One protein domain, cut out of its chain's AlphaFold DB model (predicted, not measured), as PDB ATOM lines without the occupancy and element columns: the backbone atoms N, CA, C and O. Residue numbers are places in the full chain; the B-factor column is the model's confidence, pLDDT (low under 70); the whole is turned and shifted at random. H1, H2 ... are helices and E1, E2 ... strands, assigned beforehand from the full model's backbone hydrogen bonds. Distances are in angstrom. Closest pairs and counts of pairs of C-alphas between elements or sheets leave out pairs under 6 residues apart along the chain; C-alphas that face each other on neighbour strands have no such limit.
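This is residues 37 to 130 and 140 to 151 of the 195 residues of the protein "Prepilin-type N-terminal cleavage/methylation domain-containing protein" of Candidatus Omnitrophica bacterium (UniProt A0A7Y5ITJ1). A twisted sheet of five antiparallel strands, in order E1 E2 E3 E4 E5, has one long helix, H1, packed along one face: two layers. The 106 printed residues hold one named helix, then five named strands; the class is mixed. The whole is compact, radius of gyration of the C-alphas 14.4 A, but elongated, spanning 43 by 28 by 24 A.

E1 is residues 73 to 75; E2, 84 to 95, 28.8 A, bends by 65 degrees at residue 91. E3 is 101 to 111, 29.9 A; E4, 120 to 127, 21.6 A; E5, 141 to 148, 20.8 A, ending at C-alpha 148 (68.364, 114.739, 69.252). H1, 46 to 62, 24.4 A, begins at C-alpha 46 (64.684, 112.877, 76.007).

E1 to E4 form a meander, successive antiparallel hairpins. Within hydrogen-bond range are N 74 and O 89, 2.9 A, across E1 and E2; N 92 and O 104, 2.8 A, across E2 and E3; N 109 and O 123, 2.8 A, across E3 and E4; N 122 and O 146, 2.8 A, across E4 and E5. H1 has a height over the sheet of 9.7 A; its closest C-alphas to E2 are Asp 60 and Val 92, 6.3 A. In H1 every O i to N i+4 pair is within hydrogen-bond range.

Residues 131 to 139 are cut out; C-alphas 130 and 140 are 11.3 A apart. Of the links printed whole, none is long. Low confidence includes residues 37 to 44 and 95 to 100.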
ATOM      1  N   VAL A  37      84.036 123.669  75.016       49.22
ATOM      2  CA  VAL A  37      84.039 122.243  75.304       49.22
ATOM      3  C   VAL A  37      83.331 121.605  74.124       49.22
ATOM      4  O   VAL A  37      82.111 121.667  74.006       49.22
ATOM      5  N   HIS A  38      84.094 120.975  73.231       43.31
ATOM      6  CA  HIS A  38      83.536 120.126  72.178       43.31
ATOM      7  C   HIS A  38      82.961 118.843  72.808       43.31
ATOM      8  O   HIS A  38      83.497 117.750  72.643       43.31
ATOM      9  N   GLN A  39      81.892 118.971  73.597       49.16
ATOM     10  CA  GLN A  39      81.220 117.852  74.241       49.16
ATOM     11  C   GLN A  39      79.988 117.470  73.429       49.16
ATOM     12  O   GLN A  39      78.984 118.179  73.403       49.16
ATOM     13  N   ARG A  40      80.070 116.315  72.771       50.72
ATOM     14  CA  ARG A  40      78.956 115.697  72.054       50.72
ATOM     15  C   ARG A  40      78.187 114.822  73.045       50.72
ATOM     16  O   ARG A  40      78.612 113.714  73.364       50.72
ATOM     17  N   MET A  41      77.097 115.339  73.611       53.25
ATOM     18  CA  MET A  41      76.294 114.602  74.596       53.25
ATOM     19  C   MET A  41      75.166 113.825  73.900       53.25
ATOM     20  O   MET A  41      74.135 114.404  73.571       53.25
ATOM     21  N   SER A  42      75.331 112.509  73.706       54.59
ATOM     22  CA  SER A  42      74.298 111.646  73.089       54.59
ATOM     23  C   SER A  42      73.631 110.640  74.047       54.59
ATOM     24  O   SER A  42      72.687 109.954  73.655       54.59
ATOM     25  N   VAL A  43      74.082 110.556  75.310       54.72
ATOM     26  CA  VAL A  43      73.717 109.470  76.256       54.72
ATOM     27  C   VAL A  43      72.524 109.810  77.170       54.72
ATOM     28  O   VAL A  43      72.029 108.958  77.899       54.72
ATOM     29  N   LEU A  44      72.024 111.045  77.135       66.31
ATOM     30  CA  LEU A  44      70.959 111.513  78.032       66.31
ATOM     31  C   LEU A  44      69.566 111.082  77.561       66.31
ATOM     32  O   LEU A  44      69.346 110.891  76.368       66.31
ATOM     33  N   SER A  45      68.593 110.976  78.465       79.31
ATOM     34  CA  SER A  45      67.185 110.762  78.101       79.31
ATOM     35  C   SER A  45      66.576 111.983  77.383       79.31
ATOM     36  O   SER A  45      67.092 113.101  77.461       79.31
ATOM     37  N   ARG A  46      65.429 111.798  76.706       79.75
ATOM     38  CA  ARG A  46      64.684 112.877  76.007       79.75
ATOM     39  C   ARG A  46      64.430 114.090  76.906       79.75
ATOM     40  O   ARG A  46      64.673 115.231  76.514       79.75
ATOM     41  N   GLY A  47      63.956 113.832  78.125       81.12
ATOM     42  CA  GLY A  47      63.638 114.872  79.102       81.12
ATOM     43  C   GLY A  47      64.872 115.579  79.660       81.12
ATOM     44  O   GLY A  47      64.806 116.779  79.929       81.12
ATOM     45  N   GLU A  48      65.991 114.871  79.805       84.00
ATOM     46  CA  GLU A  48      67.258 115.451  80.261       84.00
ATOM     47  C   GLU A  48      67.884 116.350  79.199       84.00
ATOM     48  O   GLU A  48      68.306 117.453  79.536       84.00
ATOM     49  N   ARG A  49      67.870 115.955  77.918       84.69
ATOM     50  CA  ARG A  49      68.367 116.818  76.831       84.69
ATOM     51  C   ARG A  49      67.606 118.142  76.756       84.69
ATOM     52  O   ARG A  49      68.225 119.199  76.680       84.69
ATOM     53  N   LEU A  50      66.273 118.103  76.850       86.62
ATOM     54  CA  LEU A  50      65.473 119.332  76.907       86.62
ATOM     55  C   LEU A  50      65.730 120.144  78.177       86.62
ATOM     56  O   LEU A  50      65.735 121.369  78.121       86.62
ATOM     57  N   ARG A  51      65.958 119.488  79.321       85.75
ATOM     58  CA  ARG A  51      66.305 120.178  80.569       85.75
ATOM     59  C   ARG A  51      67.660 120.878  80.470       85.75
ATOM     60  O   ARG A  51      67.787 121.998  80.959       85.75
ATOM     61  N   LEU A  52      68.651 120.255  79.836       85.56
ATOM     62  CA  LEU A  52      69.948 120.877  79.579       85.56
ATOM     63  C   LEU A  52      69.817 122.088  78.661       85.56
ATOM     64  O   LEU A  52      70.309 123.157  79.012       85.56
ATOM     65  N   LEU A  53      69.089 121.952  77.547       87.75
ATOM     66  CA  LEU A  53      68.803 123.077  76.657       87.75
ATOM     67  C   LEU A  53      68.118 124.222  77.415       87.75
ATOM     68  O   LEU A  53      68.555 125.366  77.338       87.75
ATOM     69  N   GLN A  54      67.088 123.907  78.204       87.56
ATOM     70  CA  GLN A  54      66.379 124.884  79.029       87.56
ATOM     71  C   GLN A  54      67.317 125.594  80.012       87.56
ATOM     72  O   GLN A  54      67.228 126.809  80.181       87.56
ATOM     73  N   THR A  55      68.217 124.847  80.649       86.75
ATOM     74  CA  THR A  55      69.175 125.382  81.625       86.75
ATOM     75  C   THR A  55      70.178 126.318  80.955       86.75
ATOM     76  O   THR A  55      70.391 127.424  81.446       86.75
ATOM     77  N   ALA A  56      70.740 125.915  79.811       88.19
ATOM     78  CA  ALA A  56      71.675 126.732  79.042       88.19
ATOM     79  C   ALA A  56      71.028 128.043  78.567       88.19
ATOM     80  O   ALA A  56      71.558 129.120  78.831       88.19
ATOM     81  N   VAL A  57      69.834 127.962  77.968       88.38
ATOM     82  CA  VAL A  57      69.094 129.149  77.512       88.38
ATOM     83  C   VAL A  57      68.742 130.057  78.693       88.38
ATOM     84  O   VAL A  57      68.921 131.267  78.610       88.38
ATOM     85  N   SER A  58      68.299 129.497  79.822       86.75
ATOM     86  CA  SER A  58      67.974 130.294  81.017       86.75
ATOM     87  C   SER A  58      69.194 131.030  81.571       86.75
ATOM     88  O   SER A  58      69.070 132.187  81.972       86.75
ATOM     89  N   ARG A  59      70.372 130.388  81.575       85.06
ATOM     90  CA  ARG A  59      71.636 131.009  81.998       85.06
ATOM     91  C   ARG A  59      71.993 132.190  81.101       85.06
ATOM     92  O   ARG A  59      72.284 133.267  81.611       85.06
ATOM     93  N   ASP A  60      71.947 131.997  79.789       87.94
ATOM     94  CA  ASP A  60      72.285 133.051  78.831       87.94
ATOM     95  C   ASP A  60      71.324 134.228  78.930       87.94
ATOM     96  O   ASP A  60      71.738 135.381  78.997       87.94
ATOM     97  N   LEU A  61      70.030 133.941  79.048       83.88
ATOM     98  CA  LEU A  61      69.032 134.977  79.262       83.88
ATOM     99  C   LEU A  61      69.224 135.699  80.599       83.88
ATOM    100  O   LEU A  61      68.925 136.888  80.671       83.88
ATOM    101  N   ALA A  62      69.715 135.037  81.647       82.88
ATOM    102  CA  ALA A  62      70.050 135.699  82.909       82.88
ATOM    103  C   ALA A  62      71.268 136.632  82.773       82.88
ATOM    104  O   ALA A  62      71.296 137.681  83.408       82.88
ATOM    105  N   GLY A  63      72.230 136.281  81.914       79.56
ATOM    106  CA  GLY A  63      73.396 137.105  81.578       79.56
ATOM    107  C   GLY A  63      73.160 138.135  80.468       79.56
ATOM    108  O   GLY A  63      74.118 138.765  80.019       79.56
ATOM    109  N   ARG A  64      71.920 138.295  79.986       83.88
ATOM    110  CA  ARG A  64      71.631 139.133  78.816       83.88
ATOM    111  C   ARG A  64      71.854 140.616  79.074       83.88
ATOM    112  O   ARG A  64      71.488 141.131  80.133       83.88
ATOM    113  N   PHE A  65      72.368 141.315  78.066       78.62
ATOM    114  CA  PHE A  65      72.604 142.748  78.135       78.62
ATOM    115  C   PHE A  65      72.273 143.469  76.819       78.62
ATOM    116  O   PHE A  65      72.667 143.003  75.752       78.62
ATOM    117  N   PRO A  66      71.616 144.638  76.883       73.25
ATOM    118  CA  PRO A  66      71.034 145.241  78.082       73.25
ATOM    119  C   PRO A  66      69.861 144.414  78.622       73.25
ATOM    120  O   PRO A  66      69.062 143.837  77.881       73.25
ATOM    121  N   ALA A  67      69.793 144.316  79.949       70.12
ATOM    122  CA  ALA A  67      68.814 143.467  80.604       70.12
ATOM    123  C   ALA A  67      67.392 143.954  80.281       70.12
ATOM    124  O   ALA A  67      67.073 145.132  80.433       70.12
ATOM    125  N   TYR A  68      66.524 143.025  79.876       66.12
ATOM    126  CA  TYR A  68      65.100 143.273  79.625       66.12
ATOM    127  C   TYR A  68      64.778 144.294  78.513       66.12
ATOM    128  O   TYR A  68      63.667 144.820  78.507       66.12
ATOM    129  N   GLN A  69      65.687 144.569  77.568       64.88
ATOM    130  CA  GLN A  69      65.392 145.477  76.452       64.88
ATOM    131  C   GLN A  69      64.700 144.750  75.278       64.88
ATOM    132  O   GLN A  69      65.120 143.643  74.921       64.88
ATOM    133  N   PRO A  70      63.676 145.362  74.646       58.66
ATOM    134  CA  PRO A  70      63.106 144.873  73.391       58.66
ATOM    135  C   PRO A  70      64.183 144.679  72.317       58.66
ATOM    136  O   PRO A  70      65.027 145.553  72.127       58.66
ATOM    137  N   GLY A  71      64.162 143.541  71.621       62.12
ATOM    138  CA  GLY A  71      65.125 143.232  70.556       62.12
ATOM    139  C   GLY A  71      66.501 142.742  71.029       62.12
ATOM    140  O   GLY A  71      67.317 142.366  70.194       62.12
ATOM    141  N   GLY A  72      66.758 142.679  72.344       62.94
ATOM    142  CA  GLY A  72      67.974 142.066  72.905       62.94
ATOM    143  C   GLY A  72      67.975 140.531  72.872       62.94
ATOM    144  O   GLY A  72      68.999 139.903  73.140       62.94
ATOM    145  N   VAL A  73      66.823 139.933  72.552       75.88
ATOM    146  CA  VAL A  73      66.638 138.505  72.293       75.88
ATOM    147  C   VAL A  73      65.810 138.368  71.019       75.88
ATOM    148  O   VAL A  73      64.789 139.032  70.871       75.88
ATOM    149  N   SER A  74      66.239 137.505  70.105       79.50
ATOM    150  CA  SER A  74      65.495 137.169  68.892       79.50
ATOM    151  C   SER A  74      65.226 135.674  68.866       79.50
ATOM    152  O   SER A  74      66.141 134.883  69.079       79.50
ATOM    153  N   ILE A  75      63.979 135.281  68.621       80.94
ATOM    154  CA  ILE A  75      63.561 133.882  68.515       80.94
ATOM    155  C   ILE A  75      62.949 133.701  67.134       80.94
ATOM    156  O   ILE A  75      62.001 134.406  66.788       80.94
ATOM    157  N   ALA A  76      63.472 132.774  66.334       80.06
ATOM    158  CA  ALA A  76      62.894 132.520  65.019       80.06
ATOM    159  C   ALA A  76      61.750 131.504  65.121       80.06
ATOM    160  O   ALA A  76      61.823 130.544  65.887       80.06
ATOM    161  N   SER A  77      60.708 131.671  64.307       76.56
ATOM    162  CA  SER A  77      59.676 130.644  64.111       76.56
ATOM    163  C   SER A  77      60.263 129.440  63.378       76.56
ATOM    164  O   SER A  77      60.995 129.666  62.421       76.56
ATOM    165  N   PRO A  78      59.949 128.186  63.747       77.75
ATOM    166  CA  PRO A  78      60.503 127.008  63.079       77.75
ATOM    167  C   PRO A  78      60.173 126.998  61.580       77.75
ATOM    168  O   PRO A  78      59.039 127.248  61.177       77.75
ATOM    169  N   ASN A  79      61.164 126.661  60.767       78.38
ATOM    170  CA  ASN A  79      61.047 126.385  59.348       78.38
ATOM    171  C   ASN A  79      61.469 124.923  59.115       78.38
ATOM    172  O   ASN A  79      62.668 124.639  59.042       78.38
ATOM    173  N   PRO A  80      60.509 123.987  59.014       68.50
ATOM    174  CA  PRO A  80      60.807 122.560  58.899       68.50
ATOM    175  C   PRO A  80      61.559 122.196  57.611       68.50
ATOM    176  O   PRO A  80      62.217 121.157  57.580       68.50
ATOM    177  N   GLU A  81      61.491 123.045  56.583       70.81
ATOM    178  CA  GLU A  81      62.165 122.856  55.294       70.81
ATOM    179  C   GLU A  81      63.646 123.261  55.336       70.81
ATOM    180  O   GLU A  81      64.408 122.921  54.432       70.81
ATOM    181  N   SER A  82      64.080 123.971  56.385       77.56
ATOM    182  CA  SER A  82      65.476 124.374  56.525       77.56
ATOM    183  C   SER A  82      66.320 123.276  57.174       77.56
ATOM    184  O   SER A  82      65.981 122.733  58.231       77.56
ATOM    185  N   ALA A  83      67.478 122.988  56.576       78.81
ATOM    186  CA  ALA A  83      68.478 122.096  57.164       78.81
ATOM    187  C   ALA A  83      69.243 122.755  58.327       78.81
ATOM    188  O   ALA A  83      69.778 122.053  59.178       78.81
ATOM    189  N   SER A  84      69.284 124.089  58.388       86.19
ATOM    190  CA  SER A  84      69.897 124.853  59.480       86.19
ATOM    191  C   SER A  84      69.067 126.095  59.779       86.19
ATOM    192  O   SER A  84      68.610 126.786  58.865       86.19
ATOM    193  N   GLN A  85      68.819 126.372  61.054       87.94
ATOM    194  CA  GLN A  85      67.994 127.498  61.455       87.94
ATOM    195  C   GLN A  85      68.345 128.014  62.846       87.94
ATOM    196  O   GLN A  85      68.477 127.250  63.792       87.94
ATOM    197  N   THR A  86      68.403 129.331  63.012       88.31
ATOM    198  CA  THR A  86      68.504 129.950  64.336       88.31
ATOM    199  C   THR A  86      67.243 129.680  65.170       88.31
ATOM    200  O   THR A  86      66.147 130.039  64.764       88.31
ATOM    201  N   LEU A  87      67.405 129.100  66.358       89.50
ATOM    202  CA  LEU A  87      66.384 129.002  67.403       89.50
ATOM    203  C   LEU A  87      66.272 130.322  68.173       89.50
ATOM    204  O   LEU A  87      65.181 130.865  68.314       89.50
ATOM    205  N   LEU A  88      67.404 130.811  68.688       89.38
ATOM    206  CA  LEU A  88      67.478 131.971  69.572       89.38
ATOM    207  C   LEU A  88      68.810 132.707  69.391       89.38
ATOM    208  O   LEU A  88      69.850 132.069  69.242       89.38
ATOM    209  N   ARG A  89      68.780 134.038  69.459       88.69
ATOM    210  CA  ARG A  89      69.951 134.915  69.598       88.69
ATOM    211  C   ARG A  89      69.778 135.809  70.808       88.69
ATOM    212  O   ARG A  89      68.663 136.263  71.061       88.69
ATOM    213  N   ALA A  90      70.856 136.068  71.535       86.88
ATOM    214  CA  ALA A  90      70.853 137.035  72.624       86.88
ATOM    215  C   ALA A  90      72.234 137.661  72.812       86.88
ATOM    216  O   ALA A  90      73.247 136.970  72.745       86.88
ATOM    217  N   ASN A  91      72.267 138.950  73.134       85.62
ATOM    218  CA  ASN A  91      73.491 139.594  73.598       85.62
ATOM    219  C   ASN A  91      73.683 139.289  75.081       85.62
ATOM    220  O   ASN A  91      72.772 139.510  75.881       85.62
ATOM    221  N   VAL A  92      74.851 138.774  75.451       85.00
ATOM    222  CA  VAL A  92      75.163 138.312  76.804       85.00
ATOM    223  C   VAL A  92      76.505 138.852  77.270       85.00
ATOM    224  O   VAL A  92      77.448 138.980  76.494       85.00
ATOM    225  N   LEU A  93      76.583 139.173  78.557       82.88
ATOM    226  CA  LEU A  93      77.841 139.489  79.214       82.88
ATOM    227  C   LEU A  93      78.551 138.184  79.564       82.88
ATOM    228  O   LEU A  93      78.010 137.332  80.272       82.88
ATOM    229  N   VAL A  94      79.771 138.032  79.063       76.50
ATOM    230  CA  VAL A  94      80.611 136.856  79.262       76.50
ATOM    231  C   VAL A  94      81.864 137.286  80.008       76.50
ATOM    232  O   VAL A  94      82.591 138.171  79.567       76.50
ATOM    233  N   GLN A  95      82.118 136.652  81.151       69.69
ATOM    234  CA  GLN A  95      83.360 136.856  81.887       69.69
ATOM    235  C   GLN A  95      84.465 135.996  81.260       69.69
ATOM    236  O   GLN A  95      84.317 134.773  81.148       69.69
ATOM    237  N   GLY A  96      85.528 136.652  80.795       64.56
ATOM    238  CA  GLY A  96      86.699 136.002  80.206       64.56
ATOM    239  C   GLY A  96      87.654 135.416  81.252       64.56
ATOM    240  O   GLY A  96      87.315 135.280  82.426       64.56
ATOM    241  N   GLU A  97      88.865 135.050  80.815       58.97
ATOM    242  CA  GLU A  97      89.946 134.605  81.716       58.97
ATOM    243  C   GLU A  97      90.566 135.767  82.514       58.97
ATOM    244  O   GLU A  97      91.121 135.563  83.592       58.97
ATOM    245  N   GLU A  98      90.428 136.992  82.014       58.12
ATOM    246  CA  GLU A  98      90.757 138.228  82.722       58.12
ATOM    247  C   GLU A  98      89.515 138.778  83.448       58.12
ATOM    248  O   GLU A  98      88.390 138.433  83.082       58.12
ATOM    249  N   PRO A  99      89.653 139.675  84.445       58.31
ATOM    250  CA  PRO A  99      88.511 140.292  85.139       58.31
ATOM    251  C   PRO A  99      87.606 141.159  84.238       58.31
ATOM    252  O   PRO A  99      86.683 141.804  84.735       58.31
ATOM    253  N   ASN A 100      87.856 141.181  82.928       66.75
ATOM    254  CA  ASN A 100      87.083 141.905  81.938       66.75
ATOM    255  C   ASN A 100      85.796 141.143  81.584       66.75
ATOM    256  O   ASN A 100      85.777 139.921  81.404       66.75
ATOM    257  N   VAL A 101      84.703 141.899  81.503       73.62
ATOM    258  CA  VAL A 101      83.397 141.413  81.061       73.62
ATOM    259  C   VAL A 101      83.194 141.882  79.629       73.62
ATOM    260  O   VAL A 101      83.070 143.082  79.385       73.62
ATOM    261  N   ASP A 102      83.125 140.933  78.705       78.12
ATOM    262  CA  ASP A 102      82.875 141.216  77.300       78.12
ATOM    263  C   ASP A 102      81.391 141.049  76.996       78.12
ATOM    264  O   ASP A 102      80.763 140.062  77.388       78.12
ATOM    265  N   LEU A 103      80.822 141.985  76.242       81.56
ATOM    266  CA  LEU A 103      79.561 141.727  75.562       81.56
ATOM    267  C   LEU A 103      79.858 140.769  74.400       81.56
ATOM    268  O   LEU A 103      80.832 140.963  73.673       81.56
ATOM    269  N   ARG A 104      79.022 139.748  74.204       83.75
ATOM    270  CA  ARG A 104      79.091 138.802  73.075       83.75
ATOM    271  C   ARG A 104      77.677 138.452  72.607       83.75
ATOM    272  O   ARG A 104      76.735 138.591  73.384       83.75
ATOM    273  N   GLU A 105      77.510 137.965  71.379       86.38
ATOM    274  CA  GLU A 105      76.234 137.368  70.947       86.38
ATOM    275  C   GLU A 105      76.292 135.849  71.155       86.38
ATOM    276  O   GLU A 105      77.234 135.188  70.723       86.38
ATOM    277  N   VAL A 106      75.288 135.273  71.815       88.69
ATOM    278  CA  VAL A 106      75.074 133.824  71.828       88.69
ATOM    279  C   VAL A 106      74.009 133.453  70.809       88.69
ATOM    280  O   VAL A 106      72.945 134.072  70.743       88.69
ATOM    281  N   ILE A 107      74.289 132.414  70.028       90.25
ATOM    282  CA  ILE A 107      73.436 131.930  68.949       90.25
ATOM    283  C   ILE A 107      73.143 130.455  69.195       90.25
ATOM    284  O   ILE A 107      74.050 129.633  69.318       90.25
ATOM    285  N   TYR A 108      71.862 130.115  69.244       91.75
ATOM    286  CA  TYR A 108      71.376 128.744  69.241       91.75
ATOM    287  C   TYR A 108      70.893 128.411  67.836       91.75
ATOM    288  O   TYR A 108      69.949 129.034  67.353       91.75
ATOM    289  N   THR A 109      71.502 127.420  67.196       91.19
ATOM    290  CA  THR A 109      71.149 126.959  65.849       91.19
ATOM    291  C   THR A 109      70.670 125.518  65.910       91.19
ATOM    292  O   THR A 109      71.301 124.678  66.540       91.19
ATOM    293  N   VAL A 110      69.547 125.225  65.265       90.62
ATOM    294  CA  VAL A 110      69.059 123.873  65.008       90.62
ATOM    295  C   VAL A 110      69.551 123.439  63.640       90.62
ATOM    296  O   VAL A 110      69.237 124.085  62.646       90.62
ATOM    297  N   GLU A 111      70.287 122.341  63.581       89.44
ATOM    298  CA  GLU A 111      70.799 121.766  62.341       89.44
ATOM    299  C   GLU A 111      70.314 120.331  62.166       89.44
ATOM    300  O   GLU A 111      70.120 119.600  63.135       89.44
ATOM    301  N   GLU A 112      70.124 119.914  60.923       84.44
ATOM    302  CA  GLU A 112      70.014 118.514  60.544       84.44
ATOM    303  C   GLU A 112      71.380 118.053  60.019       84.44
ATOM    304  O   GLU A 112      71.727 118.339  58.872       84.44
ATOM    305  N   PRO A 113      72.186 117.354  60.843       72.44
ATOM    306  CA  PRO A 113      73.566 117.015  60.493       72.44
ATOM    307  C   PRO A 113      73.668 116.070  59.291       72.44
ATOM    308  O   PRO A 113      74.743 115.891  58.721       72.44
ATOM    309  N   SER A 114      72.573 115.416  58.910       72.19
ATOM    310  CA  SER A 114      72.490 114.588  57.711       72.19
ATOM    311  C   SER A 114      71.093 114.735  57.110       72.19
ATOM    312  O   SER A 114      70.134 114.330  57.774       72.19
ATOM    313  N   PRO A 115      70.958 115.303  55.896       69.69
ATOM    314  CA  PRO A 115      69.659 115.532  55.270       69.69
ATOM    315  C   PRO A 115      68.822 114.252  55.199       69.69
ATOM    316  O   PRO A 115      69.302 113.221  54.728       69.69
ATOM    317  N   GLY A 116      67.577 114.311  55.671       67.50
ATOM    318  CA  GLY A 116      66.646 113.183  55.654       67.50
ATOM    319  C   GLY A 116      66.864 112.160  56.771       67.50
ATOM    320  O   GLY A 116      66.168 111.147  56.807       67.50
ATOM    321  N   SER A 117      67.800 112.401  57.696       70.81
ATOM    322  CA  SER A 117      68.001 111.525  58.857       70.81
ATOM    323  C   SER A 117      66.927 111.712  59.928       70.81
ATOM    324  O   SER A 117      66.775 110.843  60.790       70.81
ATOM    325  N   GLY A 118      66.224 112.854  59.920       69.75
ATOM    326  CA  GLY A 118      65.295 113.244  60.984       69.75
ATOM    327  C   GLY A 118      65.988 113.551  62.317       69.75
ATOM    328  O   GLY A 118      65.327 113.904  63.292       69.75
ATOM    329  N   GLN A 119      67.319 113.441  62.379       78.00
ATOM    330  CA  GLN A 119      68.097 113.843  63.540       78.00
ATOM    331  C   GLN A 119      68.255 115.355  63.518       78.00
ATOM    332  O   GLN A 119      68.554 115.949  62.484       78.00
ATOM    333  N   ARG A 120      68.078 115.982  64.676       85.38
ATOM    334  CA  ARG A 120      68.303 117.417  64.843       85.38
ATOM    335  C   ARG A 120      69.369 117.626  65.900       85.38
ATOM    336  O   ARG A 120      69.413 116.908  66.893       85.38
ATOM    337  N   ALA A 121      70.226 118.610  65.714       88.75
ATOM    338  CA  ALA A 121      71.205 119.028  66.697       88.75
ATOM    339  C   ALA A 121      70.954 120.490  67.048       88.75
ATOM    340  O   ALA A 121      70.733 121.301  66.158       88.75
ATOM    341  N   VAL A 122      70.985 120.830  68.335       90.44
ATOM    342  CA  VAL A 122      71.050 122.225  68.775       90.44
ATOM    343  C   VAL A 122      72.498 122.546  69.086       90.44
ATOM    344  O   VAL A 122      73.091 121.959  69.991       90.44
ATOM    345  N   ILE A 123      73.052 123.483  68.338       90.88
ATOM    346  CA  ILE A 123      74.396 124.010  68.511       90.88
ATOM    347  C   ILE A 123      74.273 125.352  69.215       90.88
ATOM    348  O   ILE A 123      73.535 126.224  68.760       90.88
ATOM    349  N   ARG A 124      74.987 125.513  70.327       91.00
ATOM    350  CA  ARG A 124      75.155 126.808  70.982       91.00
ATOM    351  C   ARG A 124      76.529 127.347  70.624       91.00
ATOM    352  O   ARG A 124      77.535 126.724  70.957       91.00
ATOM    353  N   SER A 125      76.559 128.527  70.027       89.88
ATOM    354  CA  SER A 125      77.781 129.201  69.602       89.88
ATOM    355  C   SER A 125      77.874 130.602  70.189       89.88
ATOM    356  O   SER A 125      76.855 131.235  70.459       89.88
ATOM    357  N   LEU A 126      79.101 131.086  70.365       87.31
ATOM    358  CA  LEU A 126      79.404 132.479  70.670       87.31
ATOM    359  C   LEU A 126      79.892 133.176  69.404       87.31
ATOM    360  O   LEU A 126      80.799 132.664  68.746       87.31
ATOM    361  N   ASP A 127      79.332 134.338  69.095       83.69
ATOM    362  CA  ASP A 127      79.939 135.264  68.152       83.69
ATOM    363  C   ASP A 127      80.924 136.167  68.911       83.69
ATOM    364  O   ASP A 127      80.510 136.916  69.810       83.69
ATOM    365  N   PRO A 128      82.233 136.077  68.616       67.12
ATOM    366  CA  PRO A 128      83.207 136.973  69.211       67.12
ATOM    367  C   PRO A 128      83.031 138.423  68.732       67.12
ATOM    368  O   PRO A 128      83.360 139.332  69.493       67.12
ATOM    369  N   ASP A 129      82.474 138.669  67.548       67.94
ATOM    370  CA  ASP A 129      82.397 140.009  66.973       67.94
ATOM    371  C   ASP A 129      80.952 140.518  66.985       67.94
ATOM    372  O   ASP A 129      80.137 140.192  66.131       67.94
ATOM    373  N   LEU A 130      80.629 141.412  67.924       63.19
ATOM    374  CA  LEU A 130      79.316 142.079  68.035       63.19
ATOM    375  C   LEU A 130      78.975 143.048  66.892       63.19
ATOM    376  O   LEU A 130      78.120 143.921  67.047       63.19
ATOM    377  N   LEU A 140      82.424 131.783  64.550       78.69
ATOM    378  CA  LEU A 140      81.585 131.296  65.641       78.69
ATOM    379  C   LEU A 140      82.320 130.248  66.481       78.69
ATOM    380  O   LEU A 140      82.696 129.177  66.003       78.69
ATOM    381  N   GLN A 141      82.460 130.527  67.773       85.19
ATOM    382  CA  GLN A 141      82.998 129.570  68.727       85.19
ATOM    383  C   GLN A 141      81.882 128.626  69.178       85.19
ATOM    384  O   GLN A 141      81.003 129.024  69.940       85.19
ATOM    385  N   ASN A 142      81.919 127.363  68.746       86.44
ATOM    386  CA  ASN A 142      80.994 126.351  69.257       86.44
ATOM    387  C   ASN A 142      81.281 126.084  70.746       86.44
ATOM    388  O   ASN A 142      82.402 125.735  71.128       86.44
ATOM    389  N   LEU A 143      80.257 126.269  71.578       84.38
ATOM    390  CA  LEU A 143      80.315 126.063  73.020       84.38
ATOM    391  C   LEU A 143      79.811 124.673  73.407       84.38
ATOM    392  O   LEU A 143      80.385 124.065  74.304       84.38
ATOM    393  N   PHE A 144      78.751 124.183  72.754       84.75
ATOM    394  CA  PHE A 144      78.318 122.787  72.831       84.75
ATOM    395  C   PHE A 144      77.376 122.406  71.680       84.75
ATOM    396  O   PHE A 144      76.659 123.243  71.126       84.75
ATOM    397  N   THR A 145      77.266 121.095  71.440       86.69
ATOM    398  CA  THR A 145      76.258 120.500  70.555       86.69
ATOM    399  C   THR A 145      75.410 119.480  71.322       86.69
ATOM    400  O   THR A 145      75.932 118.513  71.884       86.69
ATOM    401  N   LEU A 146      74.089 119.672  71.320       86.38
ATOM    402  CA  LEU A 146      73.103 118.724  71.844       86.38
ATOM    403  C   LEU A 146      72.417 118.000  70.690       86.38
ATOM    404  O   LEU A 146      71.714 118.622  69.902       86.38
ATOM    405  N   GLU A 147      72.586 116.684  70.610       87.19
ATOM    406  CA  GLU A 147      72.000 115.870  69.542       87.19
ATOM    407  C   GLU A 147      70.680 115.234  69.971       87.19
ATOM    408  O   GLU A 147      70.558 114.656  71.054       87.19
ATOM    409  N   PHE A 148      69.696 115.292  69.083       84.56
ATOM    410  CA  PHE A 148      68.364 114.739  69.252       84.56
ATOM    411  C   PHE A 148      68.115 113.690  68.171       84.56
ATOM    412  O   PHE A 148      68.273 113.936  66.977       84.56
ATOM    413  N   LYS A 149      67.705 112.499  68.613       79.88
ATOM    414  CA  LYS A 149      67.274 111.411  67.721       79.88
ATOM    415  C   LYS A 149      65.808 111.552  67.310       79.88
ATOM    416  O   LYS A 149      65.319 110.765  66.511       79.88
ATOM    417  N   GLU A 150      65.108 112.491  67.933       81.44
ATOM    418  CA  GLU A 150      63.699 112.776  67.733       81.44
ATOM    419  C   GLU A 150      63.531 114.104  67.000       81.44
ATOM    420  O   GLU A 150      64.423 114.955  67.015       81.44
ATOM    421  N   ASN A 151      62.348 114.308  66.425       81.50
ATOM    422  CA  ASN A 151      62.008 115.567  65.793       81.50
ATOM    423  C   ASN A 151      61.921 116.661  66.860       81.50
ATOM    424  O   ASN A 151      61.157 116.570  67.825       81.50
TER     425      ASN A 151